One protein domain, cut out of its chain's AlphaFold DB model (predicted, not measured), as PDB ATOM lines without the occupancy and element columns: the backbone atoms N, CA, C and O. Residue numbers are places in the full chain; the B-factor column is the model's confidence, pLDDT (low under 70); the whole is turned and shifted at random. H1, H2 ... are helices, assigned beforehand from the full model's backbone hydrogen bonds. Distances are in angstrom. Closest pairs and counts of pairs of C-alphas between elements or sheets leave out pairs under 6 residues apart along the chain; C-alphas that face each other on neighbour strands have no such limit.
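Overview. This is residues 98 to 209 of the 209 residues of an uncharacterized protein of Pseudorhizobium halotolerans (UniProt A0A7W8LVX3). Two long helices, H4 and H5, form an offset hairpin; short H3 packs on both, H2 crosses H4, and H1 folds back on H2. Residues 198 to 209 stick out. The printed part has 112 residues with five named helices: all helix, only just compact, close to loose, with a radius of gyration of the C-alphas of 15.5 A and spans of 58 by 30 by 24 A.

Arrangement. H1, residues 98 to 106, and H2, residues 110 to 125, form a hairpin. H4, residues 149 to 171, touches H2 about perpendicular at 82 degrees, closest at C-alphas 150 and 119, 4.9 A. H5, residues 183 to 207, touches H3, residues 138 to 143, and H4, opposite ways to H4 at a shallow tilt of 16 degrees. H1, H4 and H5 have every O i to N i+4 pair within hydrogen-bond range, H2 10 of 12, H3 1 of 2.

Along the chain. C-alpha 98 is at (20.609, 36.827, 10.498), C-alpha 207 at (-0.898, 56.712, -15.098).

Size, cuts and confidence. The printed part has no cut; links H2 to H3 and H4 to H5 are long; 25 residues have pLDDT under 70.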
ATOM      1  N   ALA A  98      19.233  36.345  10.612       85.44
ATOM      2  CA  ALA A  98      20.609  36.827  10.498       85.44
ATOM      3  C   ALA A  98      21.199  36.633   9.088       85.44
ATOM      4  O   ALA A  98      21.931  37.488   8.594       85.44
ATOM      5  N   PHE A  99      20.882  35.516   8.430       87.31
ATOM      6  CA  PHE A  99      21.289  35.287   7.047       87.31
ATOM      7  C   PHE A  99      20.547  36.204   6.083       87.31
ATOM      8  O   PHE A  99      21.171  36.733   5.160       87.31
ATOM      9  N   THR A 100      19.240  36.401   6.283       85.75
ATOM     10  CA  THR A 100      18.462  37.268   5.396       85.75
ATOM     11  C   THR A 100      18.947  38.702   5.440       85.75
ATOM     12  O   THR A 100      19.169  39.313   4.401       85.75
ATOM     13  N   ASP A 101      19.231  39.201   6.634       87.50
ATOM     14  CA  ASP A 101      19.688  40.572   6.818       87.50
ATOM     15  C   ASP A 101      21.089  40.766   6.231       87.50
ATOM     16  O   ASP A 101      21.335  41.742   5.523       87.50
ATOM     17  N   ALA A 102      21.989  39.801   6.444       88.12
ATOM     18  CA  ALA A 102      23.350  39.844   5.914       88.12
ATOM     19  C   ALA A 102      23.410  39.727   4.380       88.12
ATOM     20  O   ALA A 102      24.289  40.311   3.746       88.12
ATOM     21  N   THR A 103      22.506  38.955   3.769       87.38
ATOM     22  CA  THR A 103      22.420  38.849   2.302       87.38
ATOM     23  C   THR A 103      21.833  40.114   1.687       87.38
ATOM     24  O   THR A 103      22.387  40.617   0.713       87.38
ATOM     25  N   LEU A 104      20.786  40.691   2.283       88.62
ATOM     26  CA  LEU A 104      20.214  41.957   1.821       88.62
ATOM     27  C   LEU A 104      21.188  43.132   1.978       88.62
ATOM     28  O   LEU A 104      21.278  43.959   1.074       88.62
ATOM     29  N   ASP A 105      21.952  43.189   3.072       89.69
ATOM     30  CA  ASP A 105      22.980  44.216   3.284       89.69
ATOM     31  C   ASP A 105      24.078  44.149   2.210       89.69
ATOM     32  O   ASP A 105      24.394  45.151   1.569       89.69
ATOM     33  N   ARG A 106      24.569  42.937   1.907       87.56
ATOM     34  CA  ARG A 106      25.549  42.696   0.832       87.56
ATOM     35  C   ARG A 106      25.045  43.146  -0.540       87.56
ATOM     36  O   ARG A 106      25.828  43.654  -1.340       87.56
ATOM     37  N   LEU A 107      23.752  42.965  -0.809       86.75
ATOM     38  CA  LEU A 107      23.105  43.364  -2.062       86.75
ATOM     39  C   LEU A 107      22.706  44.851  -2.097       86.75
ATOM     40  O   LEU A 107      22.220  45.320  -3.126       86.75
ATOM     41  N   GLY A 108      22.899  45.600  -1.005       88.56
ATOM     42  CA  GLY A 108      22.475  46.998  -0.893       88.56
ATOM     43  C   GLY A 108      20.956  47.184  -0.768       88.56
ATOM     44  O   GLY A 108      20.451  48.275  -1.014       88.56
ATOM     45  N   LEU A 109      20.225  46.133  -0.385       87.31
ATOM     46  CA  LEU A 109      18.764  46.091  -0.229       87.31
ATOM     47  C   LEU A 109      18.329  46.184   1.246       87.31
ATOM     48  O   LEU A 109      17.258  45.710   1.618       87.31
ATOM     49  N   ALA A 110      19.151  46.795   2.105       86.38
ATOM     50  CA  ALA A 110      18.911  46.863   3.549       86.38
ATOM     51  C   ALA A 110      17.569  47.527   3.920       86.38
ATOM     52  O   ALA A 110      16.942  47.144   4.904       86.38
ATOM     53  N   SER A 111      17.076  48.472   3.110       88.56
ATOM     54  CA  SER A 111      15.771  49.111   3.330       88.56
ATOM     55  C   SER A 111      14.580  48.158   3.179       88.56
ATOM     56  O   SER A 111      13.495  48.483   3.646       88.56
ATOM     57  N   LEU A 112      14.769  46.996   2.546       87.00
ATOM     58  CA  LEU A 112      13.722  46.005   2.280       87.00
ATOM     59  C   LEU A 112      13.719  44.845   3.290       87.00
ATOM     60  O   LEU A 112      12.940  43.909   3.132       87.00
ATOM     61  N   GLN A 113      14.553  44.882   4.336       88.94
ATOM     62  CA  GLN A 113      14.625  43.814   5.351       88.94
ATOM     63  C   GLN A 113      13.258  43.492   5.966       88.94
ATOM     64  O   GLN A 113      12.886  42.325   6.075       88.94
ATOM     65  N   GLN A 114      12.481  44.524   6.307       87.31
ATOM     66  CA  GLN A 114      11.154  44.348   6.897       87.31
ATOM     67  C   GLN A 114      10.167  43.694   5.916       87.31
ATOM     68  O   GLN A 114       9.424  42.797   6.310       87.31
ATOM     69  N   ASP A 115      10.208  44.078   4.638       87.50
ATOM     70  CA  ASP A 115       9.342  43.511   3.601       87.50
ATOM     71  C   ASP A 115       9.680  42.045   3.303       87.50
ATOM     72  O   ASP A 115       8.785  41.234   3.066       87.50
ATOM     73  N   TYR A 116      10.968  41.688   3.312       85.62
ATOM     74  CA  TYR A 116      11.415  40.303   3.138       85.62
ATOM     75  C   TYR A 116      11.091  39.440   4.361       85.62
ATOM     76  O   TYR A 116      10.696  38.286   4.195       85.62
ATOM     77  N   GLY A 117      11.206  39.996   5.572       84.06
ATOM     78  CA  GLY A 117      10.755  39.341   6.799       84.06
ATOM     79  C   GLY A 117       9.261  39.021   6.740       84.06
ATOM     80  O   GLY A 117       8.874  37.865   6.895       84.06
ATOM     81  N   GLN A 118       8.442  40.017   6.386       85.38
ATOM     82  CA  GLN A 118       7.000  39.834   6.221       85.38
ATOM     83  C   GLN A 118       6.673  38.806   5.128       85.38
ATOM     84  O   GLN A 118       5.851  37.926   5.346       85.38
ATOM     85  N   ALA A 119       7.361  38.846   3.983       86.06
ATOM     86  CA  ALA A 119       7.150  37.893   2.893       86.06
ATOM     87  C   ALA A 119       7.470  36.432   3.274       86.06
ATOM     88  O   ALA A 119       6.807  35.506   2.804       86.06
ATOM     89  N   LEU A 120       8.490  36.207   4.109       82.12
ATOM     90  CA  LEU A 120       8.854  34.877   4.612       82.12
ATOM     91  C   LEU A 120       7.858  34.352   5.652       82.12
ATOM     92  O   LEU A 120       7.596  33.146   5.692       82.12
ATOM     93  N   ASP A 121       7.302  35.242   6.470       80.94
ATOM     94  CA  ASP A 121       6.262  34.904   7.442       80.94
ATOM     95  C   ASP A 121       4.911  34.644   6.755       80.94
ATOM     96  O   ASP A 121       4.246  33.649   7.054       80.94
ATOM     97  N   ASP A 122       4.551  35.451   5.752       76.88
ATOM     98  CA  ASP A 122       3.346  35.271   4.937       76.88
ATOM     99  C   ASP A 122       3.360  33.929   4.189       76.88
ATOM    100  O   ASP A 122       2.349  33.227   4.160       76.88
ATOM    101  N   ALA A 123       4.510  33.522   3.643       73.06
ATOM    102  CA  ALA A 123       4.659  32.234   2.962       73.06
ATOM    103  C   ALA A 123       4.435  31.029   3.902       73.06
ATOM    104  O   ALA A 123       3.904  29.998   3.483       73.06
ATOM    105  N   ASP A 124       4.803  31.158   5.182       67.31
ATOM    106  CA  ASP A 124       4.552  30.136   6.209       67.31
ATOM    107  C   ASP A 124       3.062  30.077   6.581       67.31
ATOM    108  O   ASP A 124       2.502  28.996   6.770       67.31
ATOM    109  N   HIS A 125       2.401  31.237   6.646       64.19
ATOM    110  CA  HIS A 125       0.972  31.345   6.946       64.19
ATOM    111  C   HIS A 125       0.078  30.862   5.809       64.19
ATOM    112  O   HIS A 125      -0.935  30.207   6.064       64.19
ATOM    113  N   ALA A 126       0.455  31.147   4.566       60.00
ATOM    114  CA  ALA A 126      -0.292  30.717   3.398       60.00
ATOM    115  C   ALA A 126      -0.179  29.200   3.155       60.00
ATOM    116  O   ALA A 126      -0.968  28.628   2.403       60.00
ATOM    117  N   GLY A 127       0.772  28.521   3.820       54.97
ATOM    118  CA  GLY A 127       1.070  27.111   3.559       54.97
ATOM    119  C   GLY A 127       1.367  26.890   2.076       54.97
ATOM    120  O   GLY A 127       1.017  25.839   1.526       54.97
ATOM    121  N   GLU A 128       1.920  27.924   1.433       48.50
ATOM    122  CA  GLU A 128       1.904  28.060  -0.010       48.50
ATOM    123  C   GLU A 128       2.734  26.935  -0.608       48.50
ATOM    124  O   GLU A 128       3.843  26.598  -0.179       48.50
ATOM    125  N   ALA A 129       2.084  26.285  -1.557       42.44
ATOM    126  CA  ALA A 129       2.400  24.967  -2.019       42.44
ATOM    127  C   ALA A 129       3.866  24.847  -2.431       42.44
ATOM    128  O   ALA A 129       4.349  25.510  -3.349       42.44
ATOM    129  N   ALA A 130       4.513  23.836  -1.861       40.31
ATOM    130  CA  ALA A 130       5.424  23.001  -2.613       40.31
ATOM    131  C   ALA A 130       4.722  22.572  -3.919       40.31
ATOM    132  O   ALA A 130       4.118  21.505  -3.976       40.31
ATOM    133  N   ARG A 131       4.753  23.413  -4.963       46.22
ATOM    134  CA  ARG A 131       4.667  22.970  -6.351       46.22
ATOM    135  C   ARG A 131       6.030  22.355  -6.629       46.22
ATOM    136  O   ARG A 131       6.994  23.086  -6.853       46.22
ATOM    137  N   PRO A 132       6.173  21.027  -6.519       38.25
ATOM    138  CA  PRO A 132       7.472  20.410  -6.628       38.25
ATOM    139  C   PRO A 132       7.811  20.364  -8.119       38.25
ATOM    140  O   PRO A 132       7.272  19.539  -8.851       38.25
ATOM    141  N   GLY A 133       8.696  21.259  -8.563       50.16
ATOM    142  CA  GLY A 133       9.505  21.024  -9.760       50.16
ATOM    143  C   GLY A 133       9.237  21.859 -11.012       50.16
ATOM    144  O   GLY A 133       9.611  21.393 -12.084       50.16
ATOM    145  N   THR A 134       8.637  23.054 -10.943       61.62
ATOM    146  CA  THR A 134       8.438  23.850 -12.175       61.62
ATOM    147  C   THR A 134       9.668  24.673 -12.578       61.62
ATOM    148  O   THR A 134       9.992  24.732 -13.761       61.62
ATOM    149  N   TRP A 135      10.370  25.295 -11.625       78.00
ATOM    150  CA  TRP A 135      11.433  26.260 -11.938       78.00
ATOM    151  C   TRP A 135      12.818  25.619 -11.878       78.00
ATOM    152  O   TRP A 135      13.194  25.018 -10.872       78.00
ATOM    153  N   SER A 136      13.570  25.744 -12.973       80.69
ATOM    154  CA  SER A 136      14.940  25.222 -13.094       80.69
ATOM    155  C   SER A 136      15.996  26.319 -12.934       80.69
ATOM    156  O   SER A 136      17.152  26.003 -12.644       80.69
ATOM    157  N   SER A 137      15.608  27.587 -13.113       86.50
ATOM    158  CA  SER A 137      16.460  28.766 -12.945       86.50
ATOM    159  C   SER A 137      15.811  29.809 -12.022       86.50
ATOM    160  O   SER A 137      14.587  29.965 -12.058       86.50
ATOM    161  N   PRO A 138      16.596  30.576 -11.230       87.56
ATOM    162  CA  PRO A 138      16.038  31.593 -10.334       87.56
ATOM    163  C   PRO A 138      15.319  32.709 -11.108       87.56
ATOM    164  O   PRO A 138      14.338  33.276 -10.633       87.56
ATOM    165  N   MET A 139      15.751  32.984 -12.344       87.94
ATOM    166  CA  MET A 139      15.076  33.941 -13.224       87.94
ATOM    167  C   MET A 139      13.674  33.494 -13.653       87.94
ATOM    168  O   MET A 139      12.831  34.349 -13.931       87.94
ATOM    169  N   ASP A 140      13.394  32.191 -13.700       87.00
ATOM    170  CA  ASP A 140      12.069  31.700 -14.093       87.00
ATOM    171  C   ASP A 140      11.007  32.138 -13.072       87.00
ATOM    172  O   ASP A 140       9.887  32.473 -13.446       87.00
ATOM    173  N   VAL A 141      11.387  32.220 -11.791       87.06
ATOM    174  CA  VAL A 141      10.536  32.713 -10.695       87.06
ATOM    175  C   VAL A 141      10.242  34.207 -10.856       87.06
ATOM    176  O   VAL A 141       9.113  34.653 -10.656       87.06
ATOM    177  N   VAL A 142      11.245  34.994 -11.262       88.56
ATOM    178  CA  VAL A 142      11.090  36.442 -11.487       88.56
ATOM    179  C   VAL A 142      10.095  36.712 -12.616       88.56
ATOM    180  O   VAL A 142       9.225  37.575 -12.481       88.56
ATOM    181  N   ASN A 143      10.187  35.947 -13.705       87.06
ATOM    182  CA  ASN A 143       9.367  36.138 -14.900       87.06
ATOM    183  C   ASN A 143       7.955  35.540 -14.798       87.06
ATOM    184  O   ASN A 143       7.126  35.808 -15.667       87.06
ATOM    185  N   ASP A 144       7.657  34.755 -13.759       84.44
ATOM    186  CA  ASP A 144       6.347  34.127 -13.596       84.44
ATOM    187  C   ASP A 144       5.258  35.183 -13.294       84.44
ATOM    188  O   ASP A 144       5.364  35.913 -12.300       84.44
ATOM    189  N   PRO A 145       4.211  35.319 -14.127       83.44
ATOM    190  CA  PRO A 145       3.135  36.276 -13.885       83.44
ATOM    191  C   PRO A 145       2.143  35.818 -12.806       83.44
ATOM    192  O   PRO A 145       1.350  36.638 -12.348       83.44
ATOM    193  N   ALA A 146       2.147  34.537 -12.419       82.06
ATOM    194  CA  ALA A 146       1.198  33.988 -11.453       82.06
ATOM    195  C   ALA A 146       1.595  34.256  -9.994       82.06
ATOM    196  O   ALA A 146       0.746  34.136  -9.115       82.06
ATOM    197  N   LEU A 147       2.860  34.607  -9.743       82.94
ATOM    198  CA  LEU A 147       3.385  34.876  -8.406       82.94
ATOM    199  C   LEU A 147       3.296  36.367  -8.066       82.94
ATOM    200  O   LEU A 147       3.692  37.235  -8.854       82.94
ATOM    201  N   SER A 148       2.835  36.659  -6.855       87.75
ATOM    202  CA  SER A 148       2.937  37.980  -6.246       87.75
ATOM    203  C   SER A 148       4.390  38.330  -5.921       87.75
ATOM    204  O   SER A 148       5.293  37.492  -5.901       87.75
ATOM    205  N   LEU A 149       4.637  39.615  -5.682       87.38
ATOM    206  CA  LEU A 149       5.976  40.121  -5.407       87.38
ATOM    207  C   LEU A 149       6.542  39.568  -4.087       87.38
ATOM    208  O   LEU A 149       7.707  39.184  -4.053       87.38
ATOM    209  N   SER A 150       5.726  39.443  -3.038       85.38
ATOM    210  CA  SER A 150       6.134  38.825  -1.769       85.38
ATOM    211  C   SER A 150       6.451  37.334  -1.928       85.38
ATOM    212  O   SER A 150       7.469  36.874  -1.416       85.38
ATOM    213  N   GLU A 151       5.668  36.585  -2.709       86.00
ATOM    214  CA  GLU A 151       5.963  35.173  -3.006       86.00
ATOM    215  C   GLU A 151       7.276  35.011  -3.782       86.00
ATOM    216  O   GLU A 151       8.077  34.126  -3.486       86.00
ATOM    217  N   LYS A 152       7.553  35.895  -4.747       89.38
ATOM    218  CA  LYS A 152       8.835  35.885  -5.472       89.38
ATOM    219  C   LYS A 152      10.011  36.142  -4.532       89.38
ATOM    220  O   LYS A 152      11.010  35.425  -4.605       89.38
ATOM    221  N   ARG A 153       9.879  37.129  -3.637       90.50
ATOM    222  CA  ARG A 153      10.889  37.451  -2.616       90.50
ATOM    223  C   ARG A 153      11.159  36.247  -1.709       90.50
ATOM    224  O   ARG A 153      12.318  35.879  -1.531       90.50
ATOM    225  N   SER A 154      10.119  35.583  -1.199       87.94
ATOM    226  CA  SER A 154      10.273  34.441  -0.287       87.94
ATOM    227  C   SER A 154      10.885  33.206  -0.965       87.94
ATOM    228  O   SER A 154      11.771  32.566  -0.389       87.94
ATOM    229  N   ILE A 155      10.491  32.898  -2.208       87.88
ATOM    230  CA  ILE A 155      11.034  31.770  -2.982       87.88
ATOM    231  C   ILE A 155      12.524  31.968  -3.267       87.88
ATOM    232  O   ILE A 155      13.326  31.071  -2.993       87.88
ATOM    233  N   LEU A 156      12.906  33.140  -3.787       88.44
ATOM    234  CA  LEU A 156      14.307  33.443  -4.085       88.44
ATOM    235  C   LEU A 156      15.162  33.428  -2.816       88.44
ATOM    236  O   LEU A 156      16.283  32.927  -2.841       88.44
ATOM    237  N   MET A 157      14.618  33.891  -1.689       88.94
ATOM    238  CA  MET A 157      15.343  33.876  -0.421       88.94
ATOM    239  C   MET A 157      15.588  32.467   0.117       88.94
ATOM    240  O   MET A 157      16.667  32.163   0.628       88.94
ATOM    241  N   ASN A 158      14.608  31.577  -0.037       88.44
ATOM    242  CA  ASN A 158      14.770  30.169   0.303       88.44
ATOM    243  C   ASN A 158      15.821  29.497  -0.600       88.44
ATOM    244  O   ASN A 158      16.667  28.747  -0.119       88.44
ATOM    245  N   TRP A 159      15.837  29.824  -1.895       88.12
ATOM    246  CA  TRP A 159      16.876  29.346  -2.813       88.12
ATOM    247  C   TRP A 159      18.273  29.848  -2.443       88.12
ATOM    248  O   TRP A 159      19.217  29.055  -2.407       88.12
ATOM    249  N   ALA A 160      18.406  31.130  -2.093       89.75
ATOM    250  CA  ALA A 160      19.671  31.705  -1.641       89.75
ATOM    251  C   ALA A 160      20.207  30.960  -0.410       89.75
ATOM    252  O   ALA A 160      21.395  30.653  -0.335       89.75
ATOM    253  N   TRP A 161      19.323  30.607   0.526       85.62
ATOM    254  CA  TRP A 161      19.673  29.814   1.702       85.62
ATOM    255  C   TRP A 161      20.126  28.402   1.351       85.62
ATOM    256  O   TRP A 161      21.156  27.951   1.850       85.62
ATOM    257  N   THR A 162      19.409  27.707   0.464       85.75
ATOM    258  CA  THR A 162      19.810  26.361   0.037       85.75
ATOM    259  C   THR A 162      21.170  26.353  -0.656       85.75
ATOM    260  O   THR A 162      21.995  25.501  -0.344       85.75
ATOM    261  N   GLU A 163      21.441  27.323  -1.532       86.62
ATOM    262  CA  GLU A 163      22.725  27.421  -2.237       86.62
ATOM    263  C   GLU A 163      23.860  27.856  -1.301       86.62
ATOM    264  O   GLU A 163      24.965  27.325  -1.386       86.62
ATOM    265  N   TYR A 164      23.586  28.743  -0.341       85.81
ATOM    266  CA  TYR A 164      24.547  29.100   0.704       85.81
ATOM    267  C   TYR A 164      24.960  27.890   1.554       85.81
ATOM    268  O   TYR A 164      26.139  27.712   1.853       85.81
ATOM    269  N   LEU A 165      24.012  27.020   1.910       81.56
ATOM    270  CA  LEU A 165      24.317  25.788   2.642       81.56
ATOM    271  C   LEU A 165      25.183  24.826   1.818       81.56
ATOM    272  O   LEU A 165      26.062  24.167   2.375       81.56
ATOM    273  N   VAL A 166      24.965  24.760   0.502       82.00
ATOM    274  CA  VAL A 166      25.792  23.963  -0.419       82.00
ATOM    275  C   VAL A 166      27.220  24.520  -0.494       82.00
ATOM    276  O   VAL A 166      28.177  23.747  -0.434       82.00
ATOM    277  N   ASP A 167      27.383  25.844  -0.564       81.50
ATOM    278  CA  ASP A 167      28.691  26.517  -0.571       81.50
ATOM    279  C   ASP A 167      29.475  26.298   0.735       81.50
ATOM    280  O   ASP A 167      30.645  25.901   0.715       81.50
ATOM    281  N   GLN A 168      28.806  26.455   1.884       80.06
ATOM    282  CA  GLN A 168      29.384  26.174   3.204       80.06
ATOM    283  C   GLN A 168      29.840  24.712   3.316       80.06
ATOM    284  O   GLN A 168      30.972  24.447   3.719       80.06
ATOM    285  N   ALA A 169      29.006  23.758   2.884       74.88
ATOM    286  CA  ALA A 169      29.346  22.334   2.908       74.88
ATOM    287  C   ALA A 169      30.514  21.981   1.968       74.88
ATOM    288  O   ALA A 169      31.327  21.105   2.278       74.88
ATOM    289  N   THR A 170      30.611  22.667   0.825       76.31
ATOM    290  CA  THR A 170      31.715  22.504  -0.133       76.31
ATOM    291  C   THR A 170      33.025  23.031   0.458       76.31
ATOM    292  O   THR A 170      34.056  22.361   0.370       76.31
ATOM    293  N   SER A 171      32.973  24.183   1.132       69.19
ATOM    294  CA  SER A 171      34.114  24.798   1.822       69.19
ATOM    295  C   SER A 171      34.621  23.960   3.006       69.19
ATOM    296  O   SER A 171      35.819  23.952   3.285       69.19
ATOM    297  N   GLU A 172      33.740  23.203   3.668       74.38
ATOM    298  CA  GLU A 172      34.079  22.310   4.791       74.38
ATOM    299  C   GLU A 172      34.643  20.938   4.344       74.38
ATOM    300  O   GLU A 172      35.030  20.111   5.172       74.38
ATOM    301  N   GLY A 173      34.764  20.687   3.032       60.62
ATOM    302  CA  GLY A 173      35.468  19.519   2.485       60.62
ATOM    303  C   GLY A 173      34.627  18.245   2.348       60.62
ATOM    304  O   GLY A 173      35.192  17.153   2.229       60.62
ATOM    305  N   MET A 174      33.292  18.345   2.334       57.47
ATOM    306  CA  MET A 174      32.418  17.194   2.082       57.47
ATOM    307  C   MET A 174      32.290  16.895   0.571       57.47
ATOM    308  O   MET A 174      31.828  17.743  -0.192       57.47
ATOM    309  N   PRO A 175      32.645  15.683   0.096       53.81
ATOM    310  CA  PRO A 175      32.796  15.385  -1.335       53.81
ATOM    311  C   PRO A 175      31.488  15.111  -2.107       53.81
ATOM    312  O   PRO A 175      31.553  14.789  -3.297       53.81
ATOM    313  N   GLU A 176      30.313  15.192  -1.471       54.22
ATOM    314  CA  GLU A 176      29.029  14.826  -2.100       54.22
ATOM    315  C   GLU A 176      28.443  15.926  -3.007       54.22
ATOM    316  O   GLU A 176      27.658  15.623  -3.907       54.22
ATOM    317  N   TYR A 177      28.889  17.180  -2.877       50.28
ATOM    318  CA  TYR A 177      28.370  18.317  -3.649       50.28
ATOM    319  C   TYR A 177      29.375  18.781  -4.707       50.28
ATOM    320  O   TYR A 177      29.974  19.844  -4.633       50.28
ATOM    321  N   ARG A 178      29.583  17.964  -5.743       53.41
ATOM    322  CA  ARG A 178      30.531  18.258  -6.838       53.41
ATOM    323  C   ARG A 178      30.002  19.298  -7.851       53.41
ATOM    324  O   ARG A 178      30.406  19.280  -9.013       53.41
ATOM    325  N   ARG A 179      29.058  20.157  -7.450       61.22
ATOM    326  CA  ARG A 179      28.502  21.252  -8.263       61.22
ATOM    327  C   ARG A 179      28.880  22.588  -7.611       61.22
ATOM    328  O   ARG A 179      28.742  22.679  -6.398       61.22
ATOM    329  N   PRO A 180      29.340  23.598  -8.373       66.50
ATOM    330  CA  PRO A 180      29.532  24.939  -7.827       66.50
ATOM    331  C   PRO A 180      28.182  25.494  -7.356       66.50
ATOM    332  O   PRO A 180      27.170  25.281  -8.032       66.50
ATOM    333  N   ALA A 181      28.175  26.169  -6.207       72.44
ATOM    334  CA  ALA A 181      26.989  26.844  -5.694       72.44
ATOM    335  C   ALA A 181      26.512  27.911  -6.694       72.44
ATOM    336  O   ALA A 181      27.319  28.624  -7.287       72.44
ATOM    337  N   ARG A 182      25.197  28.019  -6.890       79.31
ATOM    338  CA  ARG A 182      24.553  28.975  -7.808       79.31
ATOM    339  C   ARG A 182      24.068  30.232  -7.089       79.31
ATOM    340  O   ARG A 182      23.066  30.826  -7.482       79.31
ATOM    341  N   LEU A 183      24.768  30.639  -6.030       83.69
ATOM    342  CA  LEU A 183      24.388  31.801  -5.227       83.69
ATOM    343  C   LEU A 183      24.331  33.080  -6.081       83.69
ATOM    344  O   LEU A 183      23.357  33.822  -5.991       83.69
ATOM    345  N   ASP A 184      25.299  33.266  -6.982       85.56
ATOM    346  CA  ASP A 184      25.361  34.416  -7.894       85.56
ATOM    347  C   ASP A 184      24.116  34.527  -8.796       85.56
ATOM    348  O   ASP A 184      23.637  35.625  -9.086       85.56
ATOM    349  N   GLU A 185      23.554  33.390  -9.233       88.19
ATOM    350  CA  GLU A 185      22.343  33.368 -10.065       88.19
ATOM    351  C   GLU A 185      21.121  33.863  -9.278       88.19
ATOM    352  O   GLU A 185      20.278  34.586  -9.816       88.19
ATOM    353  N   VAL A 186      21.032  33.492  -7.998       87.00
ATOM    354  CA  VAL A 186      19.936  33.901  -7.111       87.00
ATOM    355  C   VAL A 186      20.070  35.373  -6.723       87.00
ATOM    356  O   VAL A 186      19.084  36.109  -6.775       87.00
ATOM    357  N   GLU A 187      21.281  35.833  -6.404       87.88
ATOM    358  CA  GLU A 187      21.566  37.243  -6.113       87.88
ATOM    359  C   GLU A 187      21.211  38.144  -7.307       87.88
ATOM    360  O   GLU A 187      20.541  39.171  -7.157       87.88
ATOM    361  N   HIS A 188      21.574  37.725  -8.523       91.00
ATOM    362  CA  HIS A 188      21.202  38.445  -9.737       91.00
ATOM    363  C   HIS A 188      19.680  38.478  -9.956       91.00
ATOM    364  O   HIS A 188      19.130  39.515 -10.344       91.00
ATOM    365  N   ALA A 189      18.982  37.371  -9.680       90.31
ATOM    366  CA  ALA A 189      17.528  37.312  -9.774       90.31
ATOM    367  C   ALA A 189      16.847  38.270  -8.781       90.31
ATOM    368  O   ALA A 189      15.955  39.015  -9.194       90.31
ATOM    369  N   LEU A 190      17.311  38.335  -7.528       89.00
ATOM    370  CA  LEU A 190      16.807  39.274  -6.514       89.00
ATOM    371  C   LEU A 190      16.956  40.734  -6.967       89.00
ATOM    372  O   LEU A 190      15.985  41.488  -6.968       89.00
ATOM    373  N   LEU A 191      18.138  41.124  -7.454       90.31
ATOM    374  CA  LEU A 191      18.368  42.478  -7.974       90.31
ATOM    375  C   LEU A 191      17.488  42.796  -9.194       90.31
ATOM    376  O   LEU A 191      17.020  43.927  -9.360       90.31
ATOM    377  N   SER A 192      17.264  41.812 -10.069       90.81
ATOM    378  CA  SER A 192      16.389  41.981 -11.230       90.81
ATOM    379  C   SER A 192      14.918  42.159 -10.832       90.81
ATOM    380  O   SER A 192      14.236  42.994 -11.428       90.81
ATOM    381  N   LEU A 193      14.460  41.441  -9.798       89.94
ATOM    382  CA  LEU A 193      13.104  41.521  -9.261       89.94
ATOM    383  C   LEU A 193      12.820  42.914  -8.694       89.94
ATOM    384  O   LEU A 193      11.831  43.533  -9.080       89.94
ATOM    385  N   GLU A 194      13.712  43.445  -7.855       90.19
ATOM    386  CA  GLU A 194      13.532  44.775  -7.255       90.19
ATOM    387  C   GLU A 194      13.581  45.892  -8.306       90.19
ATOM    388  O   GLU A 194      12.816  46.855  -8.256       90.19
ATOM    389  N   ARG A 195      14.404  45.735  -9.350       87.88
ATOM    390  CA  ARG A 195      14.401  46.667 -10.487       87.88
ATOM    391  C   ARG A 195      13.083  46.630 -11.270       87.88
ATOM    392  O   ARG A 195      12.656  47.663 -11.784       87.88
ATOM    393  N   GLN A 196      12.463  45.457 -11.423       86.69
ATOM    394  CA  GLN A 196      11.150  45.328 -12.069       86.69
ATOM    395  C   GLN A 196      10.031  45.902 -11.195       86.69
ATOM    396  O   GLN A 196       9.122  46.533 -11.732       86.69
ATOM    397  N   ALA A 197      10.119  45.717  -9.876       84.06
ATOM    398  CA  ALA A 197       9.182  46.266  -8.905       84.06
ATOM    399  C   ALA A 197       9.153  47.798  -8.952       84.06
ATOM    400  O   ALA A 197       8.101  48.364  -9.238       84.06
ATOM    401  N   GLY A 198      10.315  48.452  -8.829       81.00
ATOM    402  CA  GLY A 198      10.395  49.917  -8.882       81.00
ATOM    403  C   GLY A 198       9.880  50.496 -10.205       81.00
ATOM    404  O   GLY A 198       9.112  51.449 -10.218       81.00
ATOM    405  N   ARG A 199      10.181  49.848 -11.344       76.56
ATOM    406  CA  ARG A 199       9.617  50.258 -12.648       76.56
ATOM    407  C   ARG A 199       8.095  50.143 -12.715       76.56
ATOM    408  O   ARG A 199       7.466  50.900 -13.452       76.56
ATOM    409  N   LYS A 200       7.516  49.151 -12.036       73.75
ATOM    410  CA  LYS A 200       6.067  48.934 -12.008       73.75
ATOM    411  C   LYS A 200       5.382  49.986 -11.136       73.75
ATOM    412  O   LYS A 200       4.327  50.468 -11.526       73.75
ATOM    413  N   GLU A 201       5.999  50.369 -10.023       73.88
ATOM    414  CA  GLU A 201       5.544  51.461  -9.152       73.88
ATOM    415  C   GLU A 201       5.584  52.812  -9.889       73.88
ATOM    416  O   GLU A 201       4.552  53.472  -9.998       73.88
ATOM    417  N   ASP A 202       6.710  53.144 -10.535       71.25
ATOM    418  CA  ASP A 202       6.872  54.372 -11.331       71.25
ATOM    419  C   ASP A 202       5.837  54.498 -12.470       71.25
ATOM    420  O   ASP A 202       5.417  55.596 -12.841       71.25
ATOM    421  N   ALA A 203       5.454  53.376 -13.089       70.19
ATOM    422  CA  ALA A 203       4.476  53.356 -14.174       70.19
ATOM    423  C   ALA A 203       3.050  53.620 -13.671       70.19
ATOM    424  O   ALA A 203       2.305  54.355 -14.318       70.19
ATOM    425  N   VAL A 204       2.692  53.065 -12.510       72.75
ATOM    426  CA  VAL A 204       1.385  53.282 -11.877       72.75
ATOM    427  C   VAL A 204       1.238  54.739 -11.429       72.75
ATOM    428  O   VAL A 204       0.186  55.336 -11.648       72.75
ATOM    429  N   GLU A 205       2.293  55.350 -10.880       69.69
ATOM    430  CA  GLU A 205       2.269  56.768 -10.489       69.69
ATOM    431  C   GLU A 205       2.091  57.715 -11.684       69.69
ATOM    432  O   GLU A 205       1.406  58.730 -11.573       69.69
ATOM    433  N   ARG A 206       2.659  57.378 -12.850       68.19
ATOM    434  CA  ARG A 206       2.515  58.176 -14.081       68.19
ATOM    435  C   ARG A 206       1.154  58.040 -14.756       68.19
ATOM    436  O   ARG A 206       0.774  58.940 -15.491       68.19
ATOM    437  N   GLU A 207       0.455  56.925 -14.561       68.75
ATOM    438  CA  GLU A 207      -0.898  56.712 -15.098       68.75
ATOM    439  C   GLU A 207      -1.981  57.330 -14.193       68.75
ATOM    440  O   GLU A 207      -3.077  57.639 -14.657       68.75
ATOM    441  N   ALA A 208      -1.670  57.547 -12.911       65.12
ATOM    442  CA  ALA A 208      -2.564  58.171 -11.934       65.12
ATOM    443  C   ALA A 208      -2.485  59.714 -11.879       65.12
ATOM    444  O   ALA A 208      -3.271  60.323 -11.146       65.12
ATOM    445  N   ALA A 209      -1.555  60.333 -12.615       56.81
ATOM    446  CA  ALA A 209      -1.315  61.782 -12.673       56.81
ATOM    447  C   ALA A 209      -1.852  62.410 -13.968       56.81
ATOM    448  O   ALA A 209      -2.399  63.534 -13.884       56.81
TER     449      ALA A 209